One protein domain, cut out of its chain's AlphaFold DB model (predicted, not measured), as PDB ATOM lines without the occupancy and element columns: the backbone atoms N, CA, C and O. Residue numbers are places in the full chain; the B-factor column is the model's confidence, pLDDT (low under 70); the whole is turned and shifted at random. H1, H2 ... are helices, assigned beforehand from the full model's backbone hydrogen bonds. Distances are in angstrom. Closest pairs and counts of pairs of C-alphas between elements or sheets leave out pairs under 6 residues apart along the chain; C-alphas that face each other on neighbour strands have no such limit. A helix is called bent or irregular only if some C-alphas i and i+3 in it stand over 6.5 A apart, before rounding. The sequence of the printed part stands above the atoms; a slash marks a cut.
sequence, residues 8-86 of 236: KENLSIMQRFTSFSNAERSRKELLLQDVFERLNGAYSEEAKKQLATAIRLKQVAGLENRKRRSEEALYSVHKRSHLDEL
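AT A GLANCE: This is residues 8 to 86 of the 236 residues of an uncharacterized protein of Rhizopogon vesiculosus (UniProt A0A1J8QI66). One long straight helix, H4, sticks out with its residues 56 to 86 like a handle from a small, loose head, which holds the three short helices H1 to H3 and the part of H4 before residue 56. In the head H3 runs back beside the beginning of H4, opposite ways and close to it but not clearly touching, with H1 near H3 and H2 at a corner of H3, while H1 and H2 are apart from H4. The printed part has 79 residues, with four named helices in the order H1, H2, H3, H4 and no named strand, and its class is all helix. The whole is extended, with a radius of gyration of the C-alphas of 20.5 A; it spans 67 by 28 by 16 A, and the free part of H4, residues 56 to 86, makes the length.

HOW THE PARTS SIT: The longest helix, H4, residues 45 to 86, touches no helix. H3, residues 28 to 38, is close to H4 but not clearly touching it, with 1 pair of C-alphas within 8 A, those of Glu 29 and Ile 55, 7.6 A apart. The lines of H3 and H4 stand at a shallow tilt of 17 degrees, and the two run opposite ways. H2, residues 22 to 26, and H3 only just touch, with 3 pairs of C-alphas within 8 A, and they touch only at the corner by their link; their closest C-alphas are those of Glu 24 and Leu 31, 5.5 A apart. H1, residues 8 to 14, touches no helix but is near H3, with 9 pairs of C-alphas within 10 A and no pair within 8 A. H1 and H2 are only just apart, their closest C-alphas being 8.1 A from each other. H4 is apart from H1 and from H2. In H1, H2, H3 and H4 every O i to N i+4 pair is within hydrogen-bond range.

IN THESE COORDINATES: H4 has 42 residues and runs 61.8 A from C-alpha 45 at (9.280, -50.056, -26.024) to C-alpha 86 at (50.859, -13.137, 0.879). H3 has 11 residues and is 15.6 A long from first to last C-alpha. H2 has five residues and measures 6.3 A. H1 has seven residues and measures 9.8 A, beginning with C-alpha 8 at (24.480, -34.822, -39.143). No helix is bent.

THE WHOLE: The two C-alphas farthest apart are those of Gly 41 and Leu 86, at 68.0 A. Residues 41 to 46 and 56 to 86 stand free; the body without them has 42 residues and spans 25 by 19 by 17 A. The printed part has no cut. The link H2 to H3 is tight, and the links H1 to H2 and H3 to H4 are short. The mean pLDDT of the printed part is 73.6, and the 19 residues under 70 are residue 14, residues 16 to 17, 23 to 24 and 39 to 44, residue 47 and residues 80 to 86.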
ATOM      1  N   LYS A   8      24.471 -34.837 -37.674       76.81
ATOM      2  CA  LYS A   8      24.480 -34.822 -39.143       76.81
ATOM      3  C   LYS A   8      24.019 -36.150 -39.744       76.81
ATOM      4  O   LYS A   8      23.247 -36.139 -40.698       76.81
ATOM      5  N   GLU A   9      24.446 -37.274 -39.178       76.62
ATOM      6  CA  GLU A   9      24.038 -38.609 -39.640       76.62
ATOM      7  C   GLU A   9      22.555 -38.865 -39.356       76.62
ATOM      8  O   GLU A   9      21.829 -39.303 -40.243       76.62
ATOM      9  N   ASN A  10      22.076 -38.492 -38.163       71.56
ATOM     10  CA  ASN A  10      20.652 -38.572 -37.833       71.56
ATOM     11  C   ASN A  10      19.806 -37.694 -38.763       71.56
ATOM     12  O   ASN A  10      18.790 -38.150 -39.276       71.56
ATOM     13  N   LEU A  11      20.236 -36.456 -39.027       72.31
ATOM     14  CA  LEU A  11      19.541 -35.569 -39.959       72.31
ATOM     15  C   LEU A  11      19.551 -36.114 -41.391       72.31
ATOM     16  O   LEU A  11      18.531 -36.022 -42.059       72.31
ATOM     17  N   SER A  12      20.647 -36.721 -41.852       78.38
ATOM     18  CA  SER A  12      20.741 -37.275 -43.215       78.38
ATOM     19  C   SER A  12      19.831 -38.489 -43.414       78.38
ATOM     20  O   SER A  12      19.222 -38.645 -44.471       78.38
ATOM     21  N   ILE A  13      19.693 -39.337 -42.390       75.06
ATOM     22  CA  ILE A  13      18.761 -40.472 -42.416       75.06
ATOM     23  C   ILE A  13      17.310 -39.971 -42.371       75.06
ATOM     24  O   ILE A  13      16.451 -40.517 -43.059       75.06
ATOM     25  N   MET A  14      17.036 -38.911 -41.604       68.44
ATOM     26  CA  MET A  14      15.668 -38.448 -41.342       68.44
ATOM     27  C   MET A  14      15.137 -37.388 -42.302       68.44
ATOM     28  O   MET A  14      13.925 -37.271 -42.448       68.44
ATOM     29  N   GLN A  15      16.009 -36.694 -43.035       74.75
ATOM     30  CA  GLN A  15      15.628 -35.804 -44.140       74.75
ATOM     31  C   GLN A  15      14.791 -36.511 -45.214       74.75
ATOM     32  O   GLN A  15      14.063 -35.853 -45.947       74.75
ATOM     33  N   ARG A  16      14.876 -37.845 -45.299       69.38
ATOM     34  CA  ARG A  16      14.058 -38.663 -46.205       69.38
ATOM     35  C   ARG A  16      12.605 -38.816 -45.754       69.38
ATOM     36  O   ARG A  16      11.776 -39.206 -46.565       69.38
ATOM     37  N   PHE A  17      12.306 -38.537 -44.487       65.75
ATOM     38  CA  PHE A  17      10.996 -38.789 -43.889       65.75
ATOM     39  C   PHE A  17      10.284 -37.500 -43.466       65.75
ATOM     40  O   PHE A  17       9.059 -37.454 -43.532       65.75
ATOM     41  N   THR A  18      11.011 -36.445 -43.071       70.31
ATOM     42  CA  THR A  18      10.415 -35.161 -42.657       70.31
ATOM     43  C   THR A  18      11.336 -33.953 -42.886       70.31
ATOM     44  O   THR A  18      12.566 -34.050 -42.900       70.31
ATOM     45  N   SER A  19      10.730 -32.769 -43.028       76.31
ATOM     46  CA  SER A  19      11.423 -31.477 -43.006       76.31
ATOM     47  C   SER A  19      11.440 -30.890 -41.591       76.31
ATOM     48  O   SER A  19      10.383 -30.688 -40.999       76.31
ATOM     49  N   PHE A  20      12.632 -30.572 -41.075       75.06
ATOM     50  CA  PHE A  20      12.826 -29.946 -39.757       75.06
ATOM     51  C   PHE A  20      13.112 -28.448 -39.872       75.06
ATOM     52  O   PHE A  20      13.892 -28.041 -40.748       75.06
ATOM     53  N   SER A  21      12.570 -27.657 -38.945       76.75
ATOM     54  CA  SER A  21      12.871 -26.233 -38.768       76.75
ATOM     55  C   SER A  21      14.301 -26.006 -38.247       76.75
ATOM     56  O   SER A  21      14.938 -26.897 -37.679       76.75
ATOM     57  N   ASN A  22      14.839 -24.793 -38.419       73.94
ATOM     58  CA  ASN A  22      16.189 -24.457 -37.943       73.94
ATOM     59  C   ASN A  22      16.316 -24.523 -36.410       73.94
ATOM     60  O   ASN A  22      17.364 -24.922 -35.899       73.94
ATOM     61  N   ALA A  23      15.246 -24.187 -35.682       69.56
ATOM     62  CA  ALA A  23      15.199 -24.288 -34.226       69.56
ATOM     63  C   ALA A  23      15.332 -25.749 -33.763       69.56
ATOM     64  O   ALA A  23      16.147 -26.039 -32.886       69.56
ATOM     65  N   GLU A  24      14.624 -26.675 -34.416       66.75
ATOM     66  CA  GLU A  24      14.735 -28.112 -34.149       66.75
ATOM     67  C   GLU A  24      16.142 -28.612 -34.490       66.75
ATOM     68  O   GLU A  24      16.796 -29.219 -33.645       66.75
ATOM     69  N   ARG A  25      16.693 -28.247 -35.658       70.81
ATOM     70  CA  ARG A  25      18.050 -28.656 -36.079       70.81
ATOM     71  C   ARG A  25      19.151 -28.285 -35.084       70.81
ATOM     72  O   ARG A  25      20.129 -29.021 -34.956       70.81
ATOM     73  N   SER A  26      18.994 -27.164 -34.380       72.19
ATOM     74  CA  SER A  26      19.981 -26.674 -33.413       72.19
ATOM     75  C   SER A  26      20.038 -27.492 -32.115       72.19
ATOM     76  O   SER A  26      21.069 -27.505 -31.440       72.19
ATOM     77  N   ARG A  27      18.967 -28.223 -31.765       74.06
ATOM     78  CA  ARG A  27      18.858 -28.959 -30.497       74.06
ATOM     79  C   ARG A  27      18.536 -30.426 -30.762       74.06
ATOM     80  O   ARG A  27      17.386 -30.803 -30.955       74.06
ATOM     81  N   LYS A  28      19.570 -31.276 -30.678       72.06
ATOM     82  CA  LYS A  28      19.481 -32.741 -30.878       72.06
ATOM     83  C   LYS A  28      18.343 -33.393 -30.079       72.06
ATOM     84  O   LYS A  28      17.775 -34.373 -30.536       72.06
ATOM     85  N   GLU A  29      18.032 -32.867 -28.900       72.81
ATOM     86  CA  GLU A  29      16.956 -33.363 -28.033       72.81
ATOM     87  C   GLU A  29      15.565 -33.155 -28.643       72.81
ATOM     88  O   GLU A  29      14.797 -34.108 -28.694       72.81
ATOM     89  N   LEU A  30      15.282 -31.965 -29.185       72.56
ATOM     90  CA  LEU A  30      13.994 -31.660 -29.818       72.56
ATOM     91  C   LEU A  30      13.803 -32.458 -31.110       72.56
ATOM     92  O   LEU A  30      12.721 -32.983 -31.342       72.56
ATOM     93  N   LEU A  31      14.872 -32.636 -31.900       73.69
ATOM     94  CA  LEU A  31      14.838 -33.513 -33.078       73.69
ATOM     95  C   LEU A  31      14.475 -34.947 -32.711       73.69
ATOM     96  O   LEU A  31      13.661 -35.565 -33.380       73.69
ATOM     97  N   LEU A  32      15.114 -35.497 -31.676       71.94
ATOM     98  CA  LEU A  32      14.863 -36.876 -31.271       71.94
ATOM     99  C   LEU A  32      13.456 -37.044 -30.693       71.94
ATOM    100  O   LEU A  32      12.878 -38.105 -30.881       71.94
ATOM    101  N   GLN A  33      12.914 -36.021 -30.032       73.81
ATOM    102  CA  GLN A  33      11.564 -36.040 -29.475       73.81
ATOM    103  C   GLN A  33      10.481 -35.956 -30.565       73.81
ATOM    104  O   GLN A  33       9.604 -36.812 -30.594       73.81
ATOM    105  N   ASP A  34      10.590 -35.018 -31.511       73.44
ATOM    106  CA  ASP A  34       9.632 -34.864 -32.623       73.44
ATOM    107  C   ASP A  34       9.612 -36.098 -33.541       73.44
ATOM    108  O   ASP A  34       8.562 -36.605 -33.933       73.44
ATOM    109  N   VAL A  35      10.783 -36.670 -33.817       73.38
ATOM    110  CA  VAL A  35      10.911 -37.923 -34.579       73.38
ATOM    111  C   VAL A  35      10.211 -39.071 -33.886       73.38
ATOM    112  O   VAL A  35       9.588 -39.914 -34.524       73.38
ATOM    113  N   PHE A  36      10.329 -39.119 -32.572       70.94
ATOM    114  CA  PHE A  36       9.770 -40.189 -31.783       70.94
ATOM    115  C   PHE A  36       8.248 -40.072 -31.664       70.94
ATOM    116  O   PHE A  36       7.552 -41.077 -31.799       70.94
ATOM    117  N   GLU A  37       7.726 -38.855 -31.504       74.62
ATOM    118  CA  GLU A  37       6.288 -38.574 -31.536       74.62
ATOM    119  C   GLU A  37       5.667 -38.901 -32.901       74.62
ATOM    120  O   GLU A  37       4.558 -39.430 -32.956       74.62
ATOM    121  N   ARG A  38       6.392 -38.677 -34.006       72.12
ATOM    122  CA  ARG A  38       5.916 -38.991 -35.366       72.12
ATOM    123  C   ARG A  38       6.057 -40.467 -35.754       72.12
ATOM    124  O   ARG A  38       5.285 -40.952 -36.572       72.12
ATOM    125  N   LEU A  39       7.005 -41.201 -35.167       69.19
ATOM    126  CA  LEU A  39       7.232 -42.635 -35.424       69.19
ATOM    127  C   LEU A  39       6.447 -43.569 -34.479       69.19
ATOM    128  O   LEU A  39       6.719 -44.773 -34.442       69.19
ATOM    129  N   ASN A  40       5.470 -43.038 -33.735       62.59
ATOM    130  CA  ASN A  40       4.798 -43.667 -32.585       62.59
ATOM    131  C   ASN A  40       4.090 -45.020 -32.833       62.59
ATOM    132  O   ASN A  40       3.583 -45.613 -31.885       62.59
ATOM    133  N   GLY A  41       4.055 -45.537 -34.064       58.91
ATOM    134  CA  GLY A  41       3.439 -46.830 -34.385       58.91
ATOM    135  C   GLY A  41       4.392 -48.026 -34.507       58.91
ATOM    136  O   GLY A  41       3.929 -49.157 -34.426       58.91
ATOM    137  N   ALA A  42       5.701 -47.822 -34.720       56.41
ATOM    138  CA  ALA A  42       6.573 -48.895 -35.235       56.41
ATOM    139  C   ALA A  42       7.807 -49.234 -34.378       56.41
ATOM    140  O   ALA A  42       8.571 -50.131 -34.736       56.41
ATOM    141  N   TYR A  43       8.033 -48.541 -33.260       62.22
ATOM    142  CA  TYR A  43       9.221 -48.765 -32.433       62.22
ATOM    143  C   TYR A  43       8.926 -49.544 -31.151       62.22
ATOM    144  O   TYR A  43       8.003 -49.236 -30.405       62.22
ATOM    145  N   SER A  44       9.787 -50.530 -30.886       65.88
ATOM    146  CA  SER A  44       9.835 -51.299 -29.642       65.88
ATOM    147  C   SER A  44       9.952 -50.377 -28.418       65.88
ATOM    148  O   SER A  44      10.751 -49.435 -28.419       65.88
ATOM    149  N   GLU A  45       9.203 -50.690 -27.355       74.50
ATOM    150  CA  GLU A  45       9.280 -50.056 -26.024       74.50
ATOM    151  C   GLU A  45      10.722 -49.935 -25.493       74.50
ATOM    152  O   GLU A  45      11.063 -49.020 -24.741       74.50
ATOM    153  N   GLU A  46      11.618 -50.802 -25.957       72.44
ATOM    154  CA  GLU A  46      13.033 -50.781 -25.603       72.44
ATOM    155  C   GLU A  46      13.763 -49.536 -26.140       72.44
ATOM    156  O   GLU A  46      14.600 -48.945 -25.454       72.44
ATOM    157  N   ALA A  47      13.412 -49.067 -27.341       69.31
ATOM    158  CA  ALA A  47      13.984 -47.845 -27.911       69.31
ATOM    159  C   ALA A  47      13.536 -46.596 -27.135       69.31
ATOM    160  O   ALA A  47      14.312 -45.646 -26.983       69.31
ATOM    161  N   LYS A  48      12.310 -46.629 -26.595       70.25
ATOM    162  CA  LYS A  48      11.747 -45.572 -25.750       70.25
ATOM    163  C   LYS A  48      12.528 -45.417 -24.454       70.25
ATOM    164  O   LYS A  48      12.974 -44.317 -24.115       70.25
ATOM    165  N   LYS A  49      12.778 -46.542 -23.785       77.75
ATOM    166  CA  LYS A  49      13.584 -46.597 -22.562       77.75
ATOM    167  C   LYS A  49      15.008 -46.102 -22.808       77.75
ATOM    168  O   LYS A  49      15.476 -45.235 -22.079       77.75
ATOM    169  N   GLN A  50      15.664 -46.560 -23.877       75.38
ATOM    170  CA  GLN A  50      17.034 -46.141 -24.205       75.38
ATOM    171  C   GLN A  50      17.169 -44.627 -24.426       75.38
ATOM    172  O   GLN A  50      18.155 -44.027 -23.992       75.38
ATOM    173  N   LEU A  51      16.190 -43.995 -25.082       71.25
ATOM    174  CA  LEU A  51      16.206 -42.551 -25.312       71.25
ATOM    175  C   LEU A  51      15.991 -41.769 -24.009       71.25
ATOM    176  O   LEU A  51      16.755 -40.843 -23.726       71.25
ATOM    177  N   ALA A  52      15.017 -42.174 -23.193       75.25
ATOM    178  CA  ALA A  52      14.772 -41.566 -21.887       75.25
ATOM    179  C   ALA A  52      16.010 -41.662 -20.974       75.25
ATOM    180  O   ALA A  52      16.404 -40.676 -20.347       75.25
ATOM    181  N   THR A  53      16.694 -42.813 -20.967       80.69
ATOM    182  CA  THR A  53      17.959 -42.994 -20.240       80.69
ATOM    183  C   THR A  53      19.057 -42.071 -20.775       80.69
ATOM    184  O   THR A  53      19.761 -41.442 -19.988       80.69
ATOM    185  N   ALA A  54      19.192 -41.925 -22.097       74.38
ATOM    186  CA  ALA A  54      20.199 -41.051 -22.699       74.38
ATOM    187  C   ALA A  54      19.966 -39.560 -22.384       74.38
ATOM    188  O   ALA A  54      20.930 -38.831 -22.142       74.38
ATOM    189  N   ILE A  55      18.707 -39.110 -22.356       75.25
ATOM    190  CA  ILE A  55      18.342 -37.742 -21.956       75.25
ATOM    191  C   ILE A  55      18.712 -37.513 -20.487       75.25
ATOM    192  O   ILE A  55      19.402 -36.543 -20.168       75.25
ATOM    193  N   ARG A  56      18.340 -38.445 -19.600       79.12
ATOM    194  CA  ARG A  56      18.643 -38.352 -18.166       79.12
ATOM    195  C   ARG A  56      20.151 -38.332 -17.892       79.12
ATOM    196  O   ARG A  56      20.613 -37.504 -17.113       79.12
ATOM    197  N   LEU A  57      20.936 -39.167 -18.577       77.69
ATOM    198  CA  LEU A  57      22.401 -39.183 -18.447       77.69
ATOM    199  C   LEU A  57      23.045 -37.859 -18.879       77.69
ATOM    200  O   LEU A  57      23.967 -37.380 -18.222       77.69
ATOM    201  N   LYS A  58      22.548 -37.224 -19.948       74.88
ATOM    202  CA  LYS A  58      23.055 -35.914 -20.386       74.88
ATOM    203  C   LYS A  58      22.700 -34.786 -19.430       74.88
ATOM    204  O   LYS A  58      23.521 -33.896 -19.228       74.88
ATOM    205  N   GLN A  59      21.506 -34.822 -18.843       78.69
ATOM    206  CA  GLN A  59      21.105 -33.850 -17.827       78.69
ATOM    207  C   GLN A  59      22.014 -33.941 -16.596       78.69
ATOM    208  O   GLN A  59      22.511 -32.913 -16.136       78.69
ATOM    209  N   VAL A  60      22.315 -35.158 -16.128       80.62
ATOM    210  CA  VAL A  60      23.252 -35.389 -15.015       80.62
ATOM    211  C   VAL A  60      24.662 -34.905 -15.373       80.62
ATOM    212  O   VAL A  60      25.219 -34.084 -14.650       80.62
ATOM    213  N   ALA A  61      25.194 -35.288 -16.538       76.75
ATOM    214  CA  ALA A  61      26.515 -34.841 -16.990       76.75
ATOM    215  C   ALA A  61      26.605 -33.310 -17.183       76.75
ATOM    216  O   ALA A  61      27.658 -32.698 -16.991       76.75
ATOM    217  N   GLY A  62      25.503 -32.660 -17.570       81.25
ATOM    218  CA  GLY A  62      25.415 -31.204 -17.674       81.25
ATOM    219  C   GLY A  62      25.472 -30.507 -16.313       81.25
ATOM    220  O   GLY A  62      26.149 -29.484 -16.176       81.25
ATOM    221  N   LEU A  63      24.802 -31.068 -15.303       80.94
ATOM    222  CA  LEU A  63      24.839 -30.570 -13.925       80.94
ATOM    223  C   LEU A  63      26.224 -30.753 -13.296       80.94
ATOM    224  O   LEU A  63      26.747 -29.811 -12.701       80.94
ATOM    225  N   GLU A  64      26.855 -31.911 -13.493       82.06
ATOM    226  CA  GLU A  64      28.217 -32.181 -13.013       82.06
ATOM    227  C   GLU A  64      29.242 -31.223 -13.631       82.06
ATOM    228  O   GLU A  64      30.058 -30.640 -12.918       82.06
ATOM    229  N   ASN A  65      29.153 -30.962 -14.939       80.50
ATOM    230  CA  ASN A  65      30.023 -29.985 -15.598       80.50
ATOM    231  C   ASN A  65      29.809 -28.554 -15.084       80.50
ATOM    232  O   ASN A  65      30.775 -27.797 -14.969       80.50
ATOM    233  N   ARG A  66      28.566 -28.158 -14.767       81.62
ATOM    234  CA  ARG A  66      28.298 -26.852 -14.135       81.62
ATOM    235  C   ARG A  66      28.898 -26.777 -12.738       81.62
ATOM    236  O   ARG A  66      29.509 -25.762 -12.415       81.62
ATOM    237  N   LYS A  67      28.770 -27.844 -11.944       87.25
ATOM    238  CA  LYS A  67      29.363 -27.925 -10.607       87.25
ATOM    239  C   LYS A  67      30.887 -27.799 -10.676       87.25
ATOM    240  O   LYS A  67      31.437 -26.930 -10.009       87.25
ATOM    241  N   ARG A  68      31.543 -28.547 -11.572       82.00
ATOM    242  CA  ARG A  68      33.001 -28.475 -11.762       82.00
ATOM    243  C   ARG A  68      33.473 -27.074 -12.156       82.00
ATOM    244  O   ARG A  68      34.407 -26.557 -11.561       82.00
ATOM    245  N   ARG A  69      32.790 -26.417 -13.104       83.19
ATOM    246  CA  ARG A  69      33.114 -25.031 -13.497       83.19
ATOM    247  C   ARG A  69      32.921 -24.033 -12.353       83.19
ATOM    248  O   ARG A  69      33.696 -23.091 -12.240       83.19
ATOM    249  N   SER A  70      31.900 -24.228 -11.517       87.00
ATOM    250  CA  SER A  70      31.666 -23.388 -10.339       87.00
ATOM    251  C   SER A  70      32.765 -23.564  -9.288       87.00
ATOM    252  O   SER A  70      33.228 -22.579  -8.724       87.00
ATOM    253  N   GLU A  71      33.200 -24.799  -9.038       82.88
ATOM    254  CA  GLU A  71      34.297 -25.104  -8.110       82.88
ATOM    255  C   GLU A  71      35.640 -24.567  -8.625       82.88
ATOM    256  O   GLU A  71      36.372 -23.928  -7.871       82.88
ATOM    257  N   GLU A  72      35.937 -24.731  -9.918       84.50
ATOM    258  CA  GLU A  72      37.121 -24.148 -10.567       84.50
ATOM    259  C   GLU A  72      37.115 -22.609 -10.481       84.50
ATOM    260  O   GLU A  72      38.145 -22.000 -10.177       84.50
ATOM    261  N   ALA A  73      35.957 -21.970 -10.688       83.62
ATOM    262  CA  ALA A  73      35.812 -20.524 -10.550       83.62
ATOM    263  C   ALA A  73      36.061 -20.065  -9.103       83.62
ATOM    264  O   ALA A  73      36.850 -19.142  -8.891       83.62
ATOM    265  N   LEU A  74      35.472 -20.740  -8.109       78.19
ATOM    266  CA  LEU A  74      35.695 -20.446  -6.688       78.19
ATOM    267  C   LEU A  74      37.165 -20.625  -6.291       78.19
ATOM    268  O   LEU A  74      37.738 -19.745  -5.647       78.19
ATOM    269  N   TYR A  75      37.804 -21.708  -6.738       75.31
ATOM    270  CA  TYR A  75      39.228 -21.942  -6.509       75.31
ATOM    271  C   TYR A  75      40.092 -20.837  -7.133       75.31
ATOM    272  O   TYR A  75      41.034 -20.355  -6.506       75.31
ATOM    273  N   SER A  76      39.757 -20.375  -8.342       74.88
ATOM    274  CA  SER A  76      40.498 -19.298  -9.011       74.88
ATOM    275  C   SER A  76      40.391 -17.947  -8.289       74.88
ATOM    276  O   SER A  76      41.381 -17.219  -8.212       74.88
ATOM    277  N   VAL A  77      39.223 -17.634  -7.715       74.69
ATOM    278  CA  VAL A  77      39.000 -16.420  -6.915       74.69
ATOM    279  C   VAL A  77      39.768 -16.509  -5.598       74.69
ATOM    280  O   VAL A  77      40.499 -15.580  -5.259       74.69
ATOM    281  N   HIS A  78      39.692 -17.650  -4.908       70.56
ATOM    282  CA  HIS A  78      40.398 -17.863  -3.645       70.56
ATOM    283  C   HIS A  78      41.928 -17.858  -3.817       70.56
ATOM    284  O   HIS A  78      42.667 -17.327  -2.992       70.56
ATOM    285  N   LYS A  79      42.422 -18.384  -4.944       71.62
ATOM    286  CA  LYS A  79      43.847 -18.341  -5.286       71.62
ATOM    287  C   LYS A  79      44.350 -16.913  -5.524       71.62
ATOM    288  O   LYS A  79      45.495 -16.625  -5.189       71.62
ATOM    289  N   ARG A  80      43.524 -16.023  -6.086       65.31
ATOM    290  CA  ARG A  80      43.877 -14.603  -6.257       65.31
ATOM    291  C   ARG A  80      43.886 -13.860  -4.923       65.31
ATOM    292  O   ARG A  80      44.866 -13.182  -4.646       65.31
ATOM    293  N   SER A  81      42.883 -14.067  -4.066       67.50
ATOM    294  CA  SER A  81      42.856 -13.422  -2.744       67.50
ATOM    295  C   SER A  81      44.036 -13.840  -1.862       67.50
ATOM    296  O   SER A  81      44.628 -13.004  -1.193       67.50
ATOM    297  N   HIS A  82      44.435 -15.116  -1.911       66.50
ATOM    298  CA  HIS A  82      45.572 -15.616  -1.133       66.50
ATOM    299  C   HIS A  82      46.929 -15.072  -1.623       66.50
ATOM    300  O   HIS A  82      47.864 -14.929  -0.839       66.50
ATOM    301  N   LEU A  83      47.068 -14.766  -2.919       61.72
ATOM    302  CA  LEU A  83      48.290 -14.150  -3.449       61.72
ATOM    303  C   LEU A  83      48.432 -12.689  -3.004       61.72
ATOM    304  O   LEU A  83      49.533 -12.285  -2.632       61.72
ATOM    305  N   ASP A  84      47.332 -11.938  -2.965       64.06
ATOM    306  CA  ASP A  84      47.331 -10.556  -2.469       64.06
ATOM    307  C   ASP A  84      47.590 -10.499  -0.949       64.06
ATOM    308  O   ASP A  84      48.304  -9.622  -0.458       64.06
ATOM    309  N   GLU A  85      47.092 -11.483  -0.196       66.38
ATOM    310  CA  GLU A  85      47.335 -11.602   1.247       66.38
ATOM    311  C   GLU A  85      48.801 -11.954   1.566       66.38
ATOM    312  O   GLU A  85      49.407 -11.371   2.468       66.38
ATOM    313  N   LEU A  86      49.428 -12.824   0.764       62.31
ATOM    314  CA  LEU A  86      50.859 -13.137   0.879       62.31
ATOM    315  C   LEU A  86      51.759 -11.936   0.550       62.31
ATOM    316  O   LEU A  86      52.796 -11.764   1.196       62.31
TER     317      LEU A  86